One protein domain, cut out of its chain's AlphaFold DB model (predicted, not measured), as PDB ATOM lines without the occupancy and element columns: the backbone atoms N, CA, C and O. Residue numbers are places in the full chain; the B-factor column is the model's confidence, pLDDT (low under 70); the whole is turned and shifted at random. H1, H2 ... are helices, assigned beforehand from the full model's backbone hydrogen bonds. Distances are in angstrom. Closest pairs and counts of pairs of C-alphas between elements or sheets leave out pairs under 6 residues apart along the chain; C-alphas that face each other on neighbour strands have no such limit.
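This is residues 37 to 124 of the 124 residues of an uncharacterized protein of Candidatus Vogelbacteria bacterium RIFOXYD1_FULL_46_19 (UniProt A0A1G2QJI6). Three long helices, H3, H1 and H4, cross one another to make the core, with H4 packed across both H3 and H1. H5 extends beyond the last residues of H1 at one end of the longest axis, and the short H2 makes the corner between H1 and H3. The printed part has 88 residues with five named helices, in the order H1 to H5, and no named strand; the class is all helix. It is compact, with a radius of gyration of the C-alphas of 12.9 A and spans of 38 by 27 by 24 A.

H3, residues 67 to 85, is 26.8 A long and ends at C-alpha 85 (7.193, 92.010, 32.585). H1, residues 42 to 59, is 26.1 A long and begins at C-alpha 42 (19.697, 95.223, 20.018). H4, residues 94 to 109, measures 22.1 A. H5, residues 113 to 123, measures 15.8 A and ends at C-alpha 123 (-11.328, 88.898, 4.243). H2, residues 61 to 64, measures 4.9 A.

H1 is the hub and touches the four other helices. H3 touches H1, closest C-alphas Leu 76 and Tyr 54 at 5.9 A, at a steep tilt of 40 degrees, opposite ways. H4 touches H1 with residues 103 to 108 alone, closest C-alphas Ala 104 and Cys 51 at 4.3 A, about perpendicular at 79 degrees. H3 and H5 are apart. Every O i to N i+4 pair is within hydrogen-bond range in H3, H4 and H5, and 12 of 14 in H1; H2 is too short for one.

The C-alphas farthest apart, of Lys 38 and Asn 124, are 38.7 A apart. The printed part has no cut and no long link. Confidence is under 70 at residues 61 to 68, 120 to 121 and 123 to 124.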
ATOM      1  N   PRO A  37      12.823  98.853  26.123       86.44
ATOM      2  CA  PRO A  37      14.138  98.869  25.501       86.44
ATOM      3  C   PRO A  37      14.384 100.210  24.795       86.44
ATOM      4  O   PRO A  37      13.456 100.868  24.321       86.44
ATOM      5  N   LYS A  38      15.651 100.638  24.751       85.25
ATOM      6  CA  LYS A  38      16.023 101.901  24.101       85.25
ATOM      7  C   LYS A  38      15.781 101.804  22.587       85.25
ATOM      8  O   LYS A  38      16.160 100.778  22.012       85.25
ATOM      9  N   PRO A  39      15.253 102.861  21.947       83.69
ATOM     10  CA  PRO A  39      15.145 102.925  20.495       83.69
ATOM     11  C   PRO A  39      16.496 102.657  19.816       83.69
ATOM     12  O   PRO A  39      17.523 103.185  20.249       83.69
ATOM     13  N   GLY A  40      16.507 101.813  18.787       79.94
ATOM     14  CA  GLY A  40      17.702 101.401  18.046       79.94
ATOM     15  C   GLY A  40      18.614 100.415  18.784       79.94
ATOM     16  O   GLY A  40      19.688 100.085  18.282       79.94
ATOM     17  N   SER A  41      18.233  99.938  19.973       86.62
ATOM     18  CA  SER A  41      19.043  98.964  20.712       86.62
ATOM     19  C   SER A  41      18.852  97.532  20.191       86.62
ATOM     20  O   SER A  41      17.763  97.179  19.735       86.62
ATOM     21  N   PRO A  42      19.854  96.643  20.347       87.75
ATOM     22  CA  PRO A  42      19.697  95.223  20.018       87.75
ATOM     23  C   PRO A  42      18.549  94.543  20.777       87.75
ATOM     24  O   PRO A  42      17.955  93.592  20.281       87.75
ATOM     25  N   ALA A  43      18.231  95.025  21.982       86.50
ATOM     26  CA  ALA A  43      17.110  94.524  22.769       86.50
ATOM     27  C   ALA A  43      15.757  94.879  22.132       86.50
ATOM     28  O   ALA A  43      14.850  94.054  22.139       86.50
ATOM     29  N   GLU A  44      15.633  96.077  21.554       87.81
ATOM     30  CA  GLU A  44      14.431  96.480  20.822       87.81
ATOM     31  C   GLU A  44      14.255  95.657  19.543       87.81
ATOM     32  O   GLU A  44      13.155  95.171  19.285       87.81
ATOM     33  N   ALA A  45      15.334  95.451  18.778       88.50
ATOM     34  CA  ALA A  45      15.300  94.632  17.565       88.50
ATOM     35  C   ALA A  45      14.828  93.201  17.867       88.50
ATOM     36  O   ALA A  45      13.861  92.737  17.269       88.50
ATOM     37  N   ARG A  46      15.416  92.557  18.884       90.19
ATOM     38  CA  ARG A  46      15.008  91.212  19.321       90.19
ATOM     39  C   ARG A  46      13.550  91.151  19.758       90.19
ATOM     40  O   ARG A  46      12.844  90.215  19.399       90.19
ATOM     41  N   LEU A  47      13.090  92.151  20.512       90.88
ATOM     42  CA  LEU A  47      11.696  92.210  20.942       90.88
ATOM     43  C   LEU A  47      10.757  92.324  19.739       90.88
ATOM     44  O   LEU A  47       9.761  91.610  19.676       90.88
ATOM     45  N   ARG A  48      11.089  93.194  18.778       91.25
ATOM     46  CA  ARG A  48      10.320  93.353  17.542       91.25
ATOM     47  C   ARG A  48      10.238  92.034  16.775       91.25
ATOM     48  O   ARG A  48       9.133  91.593  16.476       91.25
ATOM     49  N   GLU A  49      11.371  91.375  16.549       91.62
ATOM     50  CA  GLU A  49      11.432  90.088  15.844       91.62
ATOM     51  C   GLU A  49      10.597  89.003  16.544       91.62
ATOM     52  O   GLU A  49       9.897  88.221  15.887       91.62
ATOM     53  N   ALA A  50      10.629  88.965  17.881       91.38
ATOM     54  CA  ALA A  50       9.816  88.052  18.677       91.38
ATOM     55  C   ALA A  50       8.317  88.362  18.532       91.38
ATOM     56  O   ALA A  50       7.525  87.445  18.298       91.38
ATOM     57  N   CYS A  51       7.922  89.638  18.605       91.38
ATOM     58  CA  CYS A  51       6.541  90.086  18.415       91.38
ATOM     59  C   CYS A  51       6.015  89.766  17.009       91.38
ATOM     60  O   CYS A  51       4.928  89.201  16.872       91.38
ATOM     61  N   GLU A  52       6.797  90.047  15.966       89.31
ATOM     62  CA  GLU A  52       6.454  89.724  14.578       89.31
ATOM     63  C   GLU A  52       6.295  88.217  14.387       89.31
ATOM     64  O   GLU A  52       5.275  87.755  13.867       89.31
ATOM     65  N   SER A  53       7.254  87.432  14.881       89.75
ATOM     66  CA  SER A  53       7.195  85.970  14.821       89.75
ATOM     67  C   SER A  53       5.983  85.418  15.566       89.75
ATOM     68  O   SER A  53       5.328  84.503  15.070       89.75
ATOM     69  N   TYR A  54       5.657  85.976  16.733       89.19
ATOM     70  CA  TYR A  54       4.500  85.571  17.528       89.19
ATOM     71  C   TYR A  54       3.180  85.893  16.821       89.19
ATOM     72  O   TYR A  54       2.299  85.034  16.752       89.19
ATOM     73  N   SER A  55       3.058  87.092  16.241       86.75
ATOM     74  CA  SER A  55       1.842  87.542  15.546       86.75
ATOM     75  C   SER A  55       1.446  86.613  14.392       86.75
ATOM     76  O   SER A  55       0.261  86.353  14.190       86.75
ATOM     77  N   ARG A  56       2.423  85.994  13.711       85.38
ATOM     78  CA  ARG A  56       2.181  85.000  12.650       85.38
ATOM     79  C   ARG A  56       1.396  83.783  13.137       85.38
ATOM     80  O   ARG A  56       0.606  83.238  12.378       85.38
ATOM     81  N   PHE A  57       1.562  83.369  14.393       83.00
ATOM     82  CA  PHE A  57       0.763  82.283  14.977       83.00
ATOM     83  C   PHE A  57      -0.653  82.733  15.353       83.00
ATOM     84  O   PHE A  57      -1.544  81.902  15.528       83.00
ATOM     85  N   ILE A  58      -0.874  84.041  15.503       78.19
ATOM     86  CA  ILE A  58      -2.199  84.597  15.764       78.19
ATOM     87  C   ILE A  58      -3.007  84.663  14.464       78.19
ATOM     88  O   ILE A  58      -4.154  84.233  14.510       78.19
ATOM     89  N   VAL A  59      -2.408  85.090  13.346       74.38
ATOM     90  CA  VAL A  59      -3.079  85.255  12.029       74.38
ATOM     91  C   VAL A  59      -3.045  84.044  11.108       74.38
ATOM     92  O   VAL A  59      -3.579  84.056  10.009       74.38
ATOM     93  N   ASN A  60      -2.286  83.008  11.450       74.62
ATOM     94  CA  ASN A  60      -2.181  81.858  10.566       74.62
ATOM     95  C   ASN A  60      -2.883  80.657  11.202       74.62
ATOM     96  O   ASN A  60      -2.285  79.977  12.045       74.62
ATOM     97  N   PRO A  61      -4.138  80.363  10.816       66.56
ATOM     98  CA  PRO A  61      -4.881  79.235  11.364       66.56
ATOM     99  C   PRO A  61      -4.192  77.894  11.075       66.56
ATOM    100  O   PRO A  61      -4.241  76.994  11.913       66.56
ATOM    101  N   SER A  62      -3.449  77.773   9.967       67.56
ATOM    102  CA  SER A  62      -2.649  76.579   9.662       67.56
ATOM    103  C   SER A  62      -1.492  76.372  10.646       67.56
ATOM    104  O   SER A  62      -1.095  75.236  10.902       67.56
ATOM    105  N   LEU A  63      -0.975  77.446  11.253       67.00
ATOM    106  CA  LEU A  63       0.020  77.363  12.324       67.00
ATOM    107  C   LEU A  63      -0.612  77.153  13.707       67.00
ATOM    108  O   LEU A  63       0.086  76.741  14.626       67.00
ATOM    109  N   ARG A  64      -1.915  77.388  13.894       62.53
ATOM    110  CA  ARG A  64      -2.574  77.166  15.193       62.53
ATOM    111  C   ARG A  64      -2.815  75.689  15.510       62.53
ATOM    112  O   ARG A  64      -2.810  75.333  16.681       62.53
ATOM    113  N   GLY A  65      -3.009  74.846  14.493       56.78
ATOM    114  CA  GLY A  65      -3.337  73.422  14.665       56.78
ATOM    115  C   GLY A  65      -2.146  72.458  14.669       56.78
ATOM    116  O   GLY A  65      -2.309  71.286  14.999       56.78
ATOM    117  N   ALA A  66      -0.945  72.916  14.304       63.94
ATOM    118  CA  ALA A  66       0.240  72.064  14.282       63.94
ATOM    119  C   ALA A  66       0.892  72.003  15.676       63.94
ATOM    120  O   ALA A  66       1.284  73.026  16.238       63.94
ATOM    121  N   THR A  67       1.070  70.801  16.225       57.91
ATOM    122  CA  THR A  67       1.657  70.556  17.561       57.91
ATOM    123  C   THR A  67       3.030  71.210  17.761       57.91
ATOM    124  O   THR A  67       3.309  71.745  18.833       57.91
ATOM    125  N   GLY A  68       3.877  71.246  16.725       62.44
ATOM    126  CA  GLY A  68       5.163  71.961  16.767       62.44
ATOM    127  C   GLY A  68       5.022  73.489  16.811       62.44
ATOM    128  O   GLY A  68       5.797  74.181  17.474       62.44
ATOM    129  N   SER A  69       3.986  74.017  16.164       75.06
ATOM    130  CA  SER A  69       3.690  75.448  16.116       75.06
ATOM    131  C   SER A  69       3.123  75.967  17.434       75.06
ATOM    132  O   SER A  69       3.447  77.084  17.839       75.06
ATOM    133  N   GLU A  70       2.361  75.153  18.170       78.06
ATOM    134  CA  GLU A  70       1.881  75.544  19.499       78.06
ATOM    135  C   GLU A  70       3.030  75.655  20.514       78.06
ATOM    136  O   GLU A  70       3.091  76.621  21.281       78.06
ATOM    137  N   GLY A  71       3.985  74.718  20.475       82.94
ATOM    138  CA  GLY A  71       5.197  74.778  21.295       82.94
ATOM    139  C   GLY A  71       6.013  76.043  21.020       82.94
ATOM    140  O   GLY A  71       6.388  76.757  21.955       82.94
ATOM    141  N   ARG A  72       6.218  76.382  19.740       86.06
ATOM    142  CA  ARG A  72       6.929  77.606  19.347       86.06
ATOM    143  C   ARG A  72       6.174  78.876  19.741       86.06
ATOM    144  O   ARG A  72       6.795  79.806  20.251       86.06
ATOM    145  N   ARG A  73       4.846  78.906  19.584       87.50
ATOM    146  CA  ARG A  73       3.996  80.019  20.039       87.50
ATOM    147  C   ARG A  73       4.151  80.259  21.540       87.50
ATOM    148  O   ARG A  73       4.320  81.400  21.959       87.50
ATOM    149  N   ARG A  74       4.123  79.193  22.350       87.12
ATOM    150  CA  ARG A  74       4.322  79.277  23.808       87.12
ATOM    151  C   ARG A  74       5.725  79.778  24.166       87.12
ATOM    152  O   ARG A  74       5.844  80.603  25.066       87.12
ATOM    153  N   GLN A  75       6.764  79.325  23.457       89.62
ATOM    154  CA  GLN A  75       8.133  79.824  23.649       89.62
ATOM    155  C   GLN A  75       8.243  81.325  23.369       89.62
ATOM    156  O   GLN A  75       8.763  82.052  24.207       89.62
ATOM    157  N   LEU A  76       7.711  81.790  22.235       91.25
ATOM    158  CA  LEU A  76       7.735  83.210  21.875       91.25
ATOM    159  C   LEU A  76       6.934  84.061  22.863       91.25
ATOM    160  O   LEU A  76       7.394  85.124  23.263       91.25
ATOM    161  N   HIS A  77       5.774  83.577  23.316       90.81
ATOM    162  CA  HIS A  77       5.011  84.263  24.358       90.81
ATOM    163  C   HIS A  77       5.848  84.416  25.635       90.81
ATOM    164  O   HIS A  77       5.943  85.513  26.164       90.81
ATOM    165  N   ASN A  78       6.502  83.341  26.095       91.06
ATOM    166  CA  ASN A  78       7.390  83.387  27.260       91.06
ATOM    167  C   ASN A  78       8.538  84.384  27.088       91.06
ATOM    168  O   ASN A  78       8.840  85.120  28.021       91.06
ATOM    169  N   GLU A  79       9.173  84.405  25.920       91.75
ATOM    170  CA  GLU A  79      10.266  85.328  25.622       91.75
ATOM    171  C   GLU A  79       9.801  86.784  25.726       91.75
ATOM    172  O   GLU A  79      10.393  87.572  26.464       91.75
ATOM    173  N   ILE A  80       8.677  87.119  25.086       91.19
ATOM    174  CA  ILE A  80       8.093  88.464  25.147       91.19
ATOM    175  C   ILE A  80       7.682  88.803  26.586       91.19
ATOM    176  O   ILE A  80       7.942  89.913  27.046       91.19
ATOM    177  N   SER A  81       7.095  87.862  27.330       90.31
ATOM    178  CA  SER A  81       6.734  88.064  28.738       90.31
ATOM    179  C   SER A  81       7.943  88.383  29.611       90.31
ATOM    180  O   SER A  81       7.921  89.356  30.360       90.31
ATOM    181  N   ILE A  82       9.037  87.637  29.467       89.69
ATOM    182  CA  ILE A  82      10.271  87.899  30.212       89.69
ATOM    183  C   ILE A  82      10.838  89.274  29.843       89.69
ATOM    184  O   ILE A  82      11.263  90.019  30.722       89.69
ATOM    185  N   MET A  83      10.809  89.644  28.561       88.00
ATOM    186  CA  MET A  83      11.322  90.939  28.107       88.00
ATOM    187  C   MET A  83      10.465  92.128  28.558       88.00
ATOM    188  O   MET A  83      11.011  93.212  28.740       88.00
ATOM    189  N   THR A  84       9.153  91.948  28.722       86.56
ATOM    190  CA  THR A  84       8.199  93.033  29.025       86.56
ATOM    191  C   THR A  84       7.899  93.176  30.512       86.56
ATOM    192  O   THR A  84       7.896  94.286  31.042       86.56
ATOM    193  N   VAL A  85       7.650  92.057  31.191       86.88
ATOM    194  CA  VAL A  85       7.193  92.010  32.585       86.88
ATOM    195  C   VAL A  85       8.110  91.189  33.494       86.88
ATOM    196  O   VAL A  85       7.833  91.068  34.682       86.88
ATOM    197  N   GLY A  86       9.213  90.640  32.976       85.19
ATOM    198  CA  GLY A  86      10.215  89.941  33.787       85.19
ATOM    199  C   GLY A  86       9.764  88.591  34.359       85.19
ATOM    200  O   GLY A  86      10.494  87.997  35.148       85.19
ATOM    201  N   GLU A  87       8.589  88.089  33.971       85.62
ATOM    202  CA  GLU A  87       7.997  86.841  34.469       85.62
ATOM    203  C   GLU A  87       7.587  85.915  33.303       85.62
ATOM    204  O   GLU A  87       7.149  86.397  32.255       85.62
ATOM    205  N   PRO A  88       7.730  84.580  33.436       86.50
ATOM    206  CA  PRO A  88       7.278  83.629  32.422       86.50
ATOM    207  C   PRO A  88       5.750  83.456  32.440       86.50
ATOM    208  O   PRO A  88       5.096  83.613  33.471       86.50
ATOM    209  N   ARG A  89       5.165  83.007  31.318       80.31
ATOM    210  CA  ARG A  89       3.710  82.806  31.164       80.31
ATOM    211  C   ARG A  89       3.108  81.841  32.184       80.31
ATOM    212  O   ARG A  89       1.930  81.970  32.511       80.31
ATOM    213  N   SER A  90       3.879  80.858  32.645       79.56
ATOM    214  CA  SER A  90       3.428  79.782  33.537       79.56
ATOM    215  C   SER A  90       2.956  80.263  34.914       79.56
ATOM    216  O   SER A  90       2.220  79.531  35.564       79.56
ATOM    217  N   GLY A  91       3.334  81.474  35.338       74.81
ATOM    218  CA  GLY A  91       2.863  82.103  36.581       74.81
ATOM    219  C   GLY A  91       1.950  83.313  36.368       74.81
ATOM    220  O   GLY A  91       1.619  83.998  37.329       74.81
ATOM    221  N   MET A  92       1.572  83.597  35.122       84.69
ATOM    222  CA  MET A  92       0.961  84.862  34.738       84.69
ATOM    223  C   MET A  92      -0.566  84.778  34.667       84.69
ATOM    224  O   MET A  92      -1.126  83.859  34.058       84.69
ATOM    225  N   GLU A  93      -1.236  85.789  35.221       86.75
ATOM    226  CA  GLU A  93      -2.686  85.953  35.106       86.75
ATOM    227  C   GLU A  93      -3.128  86.116  33.646       86.75
ATOM    228  O   GLU A  93      -2.415  86.692  32.820       86.75
ATOM    229  N   SER A  94      -4.326  85.621  33.318       85.44
ATOM    230  CA  SER A  94      -4.848  85.641  31.946       85.44
ATOM    231  C   SER A  94      -4.874  87.049  31.352       85.44
ATOM    232  O   SER A  94      -4.386  87.225  30.240       85.44
ATOM    233  N   GLU A  95      -5.295  88.056  32.122       87.06
ATOM    234  CA  GLU A  95      -5.357  89.445  31.648       87.06
ATOM    235  C   GLU A  95      -3.971  89.994  31.257       87.06
ATOM    236  O   GLU A  95      -3.812  90.650  30.227       87.06
ATOM    237  N   LYS A  96      -2.928  89.698  32.047       86.81
ATOM    238  CA  LYS A  96      -1.549  90.088  31.710       86.81
ATOM    239  C   LYS A  96      -1.070  89.388  30.441       86.81
ATOM    240  O   LYS A  96      -0.430  90.010  29.595       86.81
ATOM    241  N   ALA A  97      -1.389  88.106  30.296       87.44
ATOM    242  CA  ALA A  97      -1.022  87.347  29.109       87.44
ATOM    243  C   ALA A  97      -1.728  87.864  27.848       87.44
ATOM    244  O   ALA A  97      -1.127  87.902  26.773       87.44
ATOM    245  N   GLU A  98      -2.985  88.290  27.972       88.81
ATOM    246  CA  GLU A  98      -3.733  88.939  26.895       88.81
ATOM    247  C   GLU A  98      -3.098  90.279  26.515       88.81
ATOM    248  O   GLU A  98      -2.809  90.490  25.339       88.81
ATOM    249  N   LYS A  99      -2.733  91.120  27.493       90.62
ATOM    250  CA  LYS A  99      -1.996  92.377  27.249       90.62
ATOM    251  C   LYS A  99      -0.687  92.157  26.492       90.62
ATOM    252  O   LYS A  99      -0.346  92.937  25.608       90.62
ATOM    253  N   ILE A 100       0.048  91.092  26.806       90.38
ATOM    254  CA  ILE A 100       1.298  90.748  26.111       90.38
ATOM    255  C   ILE A 100       1.027  90.268  24.684       90.38
ATOM    256  O   ILE A 100       1.761  90.629  23.762       90.38
ATOM    257  N   ALA A 101      -0.035  89.489  24.480       89.56
ATOM    258  CA  ALA A 101      -0.446  89.072  23.146       89.56
ATOM    259  C   ALA A 101      -0.879  90.272  22.286       89.56
ATOM    260  O   ALA A 101      -0.464  90.368  21.128       89.56
ATOM    261  N   ASP A 102      -1.646  91.203  22.853       91.06
ATOM    262  CA  ASP A 102      -2.047  92.441  22.185       91.06
ATOM    263  C   ASP A 102      -0.854  93.342  21.901       91.06
ATOM    264  O   ASP A 102      -0.740  93.876  20.801       91.06
ATOM    265  N   PHE A 103       0.070  93.473  22.852       91.81
ATOM    266  CA  PHE A 103       1.313  94.209  22.653       91.81
ATOM    267  C   PHE A 103       2.096  93.662  21.460       91.81
ATOM    268  O   PHE A 103       2.499  94.424  20.585       91.81
ATOM    269  N   ALA A 104       2.268  92.340  21.389       91.19
ATOM    270  CA  ALA A 104       2.983  91.707  20.292       91.19
ATOM    271  C   ALA A 104       2.311  91.963  18.934       91.19
ATOM    272  O   ALA A 104       2.997  92.255  17.955       91.19
ATOM    273  N   CYS A 105       0.978  91.905  18.878       88.44
ATOM    274  CA  CYS A 105       0.234  92.193  17.653       88.44
ATOM    275  C   CYS A 105       0.328  93.674  17.265       88.44
ATOM    276  O   CYS A 105       0.583  93.973  16.099       88.44
ATOM    277  N   LEU A 106       0.224  94.595  18.226       89.69
ATOM    278  CA  LEU A 106       0.348  96.032  17.979       89.69
ATOM    279  C   LEU A 106       1.732  96.389  17.438       89.69
ATOM    280  O   LEU A 106       1.834  97.130  16.465       89.69
ATOM    281  N   VAL A 107       2.794  95.827  18.020       88.00
ATOM    282  CA  VAL A 107       4.173  96.040  17.553       88.00
ATOM    283  C   VAL A 107       4.368  95.528  16.124       88.00
ATOM    284  O   VAL A 107       5.054  96.178  15.338       88.00
ATOM    285  N   ALA A 108       3.769  94.386  15.785       87.38
ATOM    286  CA  ALA A 108       3.938  93.754  14.479       87.38
ATOM    287  C   ALA A 108       3.045  94.350  13.375       87.38
ATOM    288  O   ALA A 108       3.440  94.389  12.215       87.38
ATOM    289  N   THR A 109       1.830  94.782  13.718       83.62
ATOM    290  CA  THR A 109       0.762  95.058  12.735       83.62
ATOM    291  C   THR A 109       0.037  96.383  12.955       83.62
ATOM    292  O   THR A 109      -0.710  96.823  12.088       83.62
ATOM    293  N   GLY A 110       0.225  97.019  14.113       84.62
ATOM    294  CA  GLY A 110      -0.559  98.180  14.536       84.62
ATOM    295  C   GLY A 110      -1.967  97.850  15.044       84.62
ATOM    296  O   GLY A 110      -2.675  98.768  15.453       84.62
ATOM    297  N   LEU A 111      -2.361  96.572  15.073       85.69
ATOM    298  CA  LEU A 111      -3.668  96.097  15.534       85.69
ATOM    299  C   LEU A 111      -3.527  95.184  16.759       85.69
ATOM    300  O   LEU A 111      -2.539  94.464  16.903       85.69
ATOM    301  N   THR A 112      -4.518  95.196  17.651       86.44
ATOM    302  CA  THR A 112      -4.606  94.221  18.756       86.44
ATOM    303  C   THR A 112      -4.876  92.811  18.229       86.44
ATOM    304  O   THR A 112      -5.341  92.642  17.102       86.44
ATOM    305  N   ALA A 113      -4.638  91.773  19.039       82.25
ATOM    306  CA  ALA A 113      -4.874  90.389  18.622       82.25
ATOM    307  C   ALA A 113      -6.349  90.154  18.251       82.25
ATOM    308  O   ALA A 113      -6.653  89.424  17.305       82.25
ATOM    309  N   ALA A 114      -7.265  90.804  18.974       82.38
ATOM    310  CA  ALA A 114      -8.698  90.740  18.710       82.38
ATOM    311  C   ALA A 114      -9.096  91.443  17.400       82.38
ATOM    312  O   ALA A 114      -9.930  90.924  16.658       82.38
ATOM    313  N   GLU A 115      -8.519  92.610  17.102       84.81
ATOM    314  CA  GLU A 115      -8.759  93.332  15.841       84.81
ATOM    315  C   GLU A 115      -8.197  92.573  14.643       84.81
ATOM    316  O   GLU A 115      -8.860  92.463  13.617       84.81
ATOM    317  N   LEU A 116      -7.012  91.992  14.807       78.19
ATOM    318  CA  LEU A 116      -6.333  91.216  13.779       78.19
ATOM    319  C   LEU A 116      -7.157  89.995  13.349       78.19
ATOM    320  O   LEU A 116      -7.303  89.719  12.164       78.19
ATOM    321  N   LEU A 117      -7.766  89.305  14.318       78.12
ATOM    322  CA  LEU A 117      -8.665  88.185  14.043       78.12
ATOM    323  C   LEU A 117      -9.951  88.620  13.333       78.12
ATOM    324  O   LEU A 117     -10.436  87.908  12.459       78.12
ATOM    325  N   LYS A 118     -10.502  89.786  13.685       80.44
ATOM    326  CA  LYS A 118     -11.696  90.331  13.019       80.44
ATOM    327  C   LYS A 118     -11.413  90.748  11.573       80.44
ATOM    328  O   LYS A 118     -12.257  90.516  10.711       80.44
ATOM    329  N   ASP A 119     -10.253  91.350  11.313       76.31
ATOM    330  CA  ASP A 119      -9.818  91.730   9.963       76.31
ATOM    331  C   ASP A 119      -9.631  90.493   9.073       76.31
ATOM    332  O   ASP A 119     -10.142  90.464   7.956       76.31
ATOM    333  N   GLU A 120      -9.011  89.428   9.590       69.62
ATOM    334  CA  GLU A 120      -8.857  88.162   8.861       69.62
ATOM    335  C   GLU A 120     -10.207  87.505   8.545       69.62
ATOM    336  O   GLU A 120     -10.459  87.127   7.402       69.62
ATOM    337  N   MET A 121     -11.113  87.439   9.525       67.62
ATOM    338  CA  MET A 121     -12.463  86.899   9.325       67.62
ATOM    339  C   MET A 121     -13.312  87.715   8.343       67.62
ATOM    340  O   MET A 121     -14.271  87.182   7.803       67.62
ATOM    341  N   SER A 122     -12.990  88.993   8.126       72.06
ATOM    342  CA  SER A 122     -13.698  89.847   7.163       72.06
ATOM    343  C   SER A 122     -13.162  89.709   5.732       72.06
ATOM    344  O   SER A 122     -13.799  90.190   4.797       72.06
ATOM    345  N   ARG A 123     -11.979  89.105   5.551       64.94
ATOM    346  CA  ARG A 123     -11.328  88.898   4.243       64.94
ATOM    347  C   ARG A 123     -11.583  87.512   3.646       64.94
ATOM    348  O   ARG A 123     -11.234  87.299   2.486       64.94
ATOM    349  N   ASN A 124     -12.153  86.606   4.435       54.62
ATOM    350  CA  ASN A 124     -12.538  85.246   4.058       54.62
ATOM    351  C   ASN A 124     -14.047  85.160   3.811       54.62
ATOM    352  O   ASN A 124     -14.437  84.367   2.929       54.62
TER     353      ASN A 124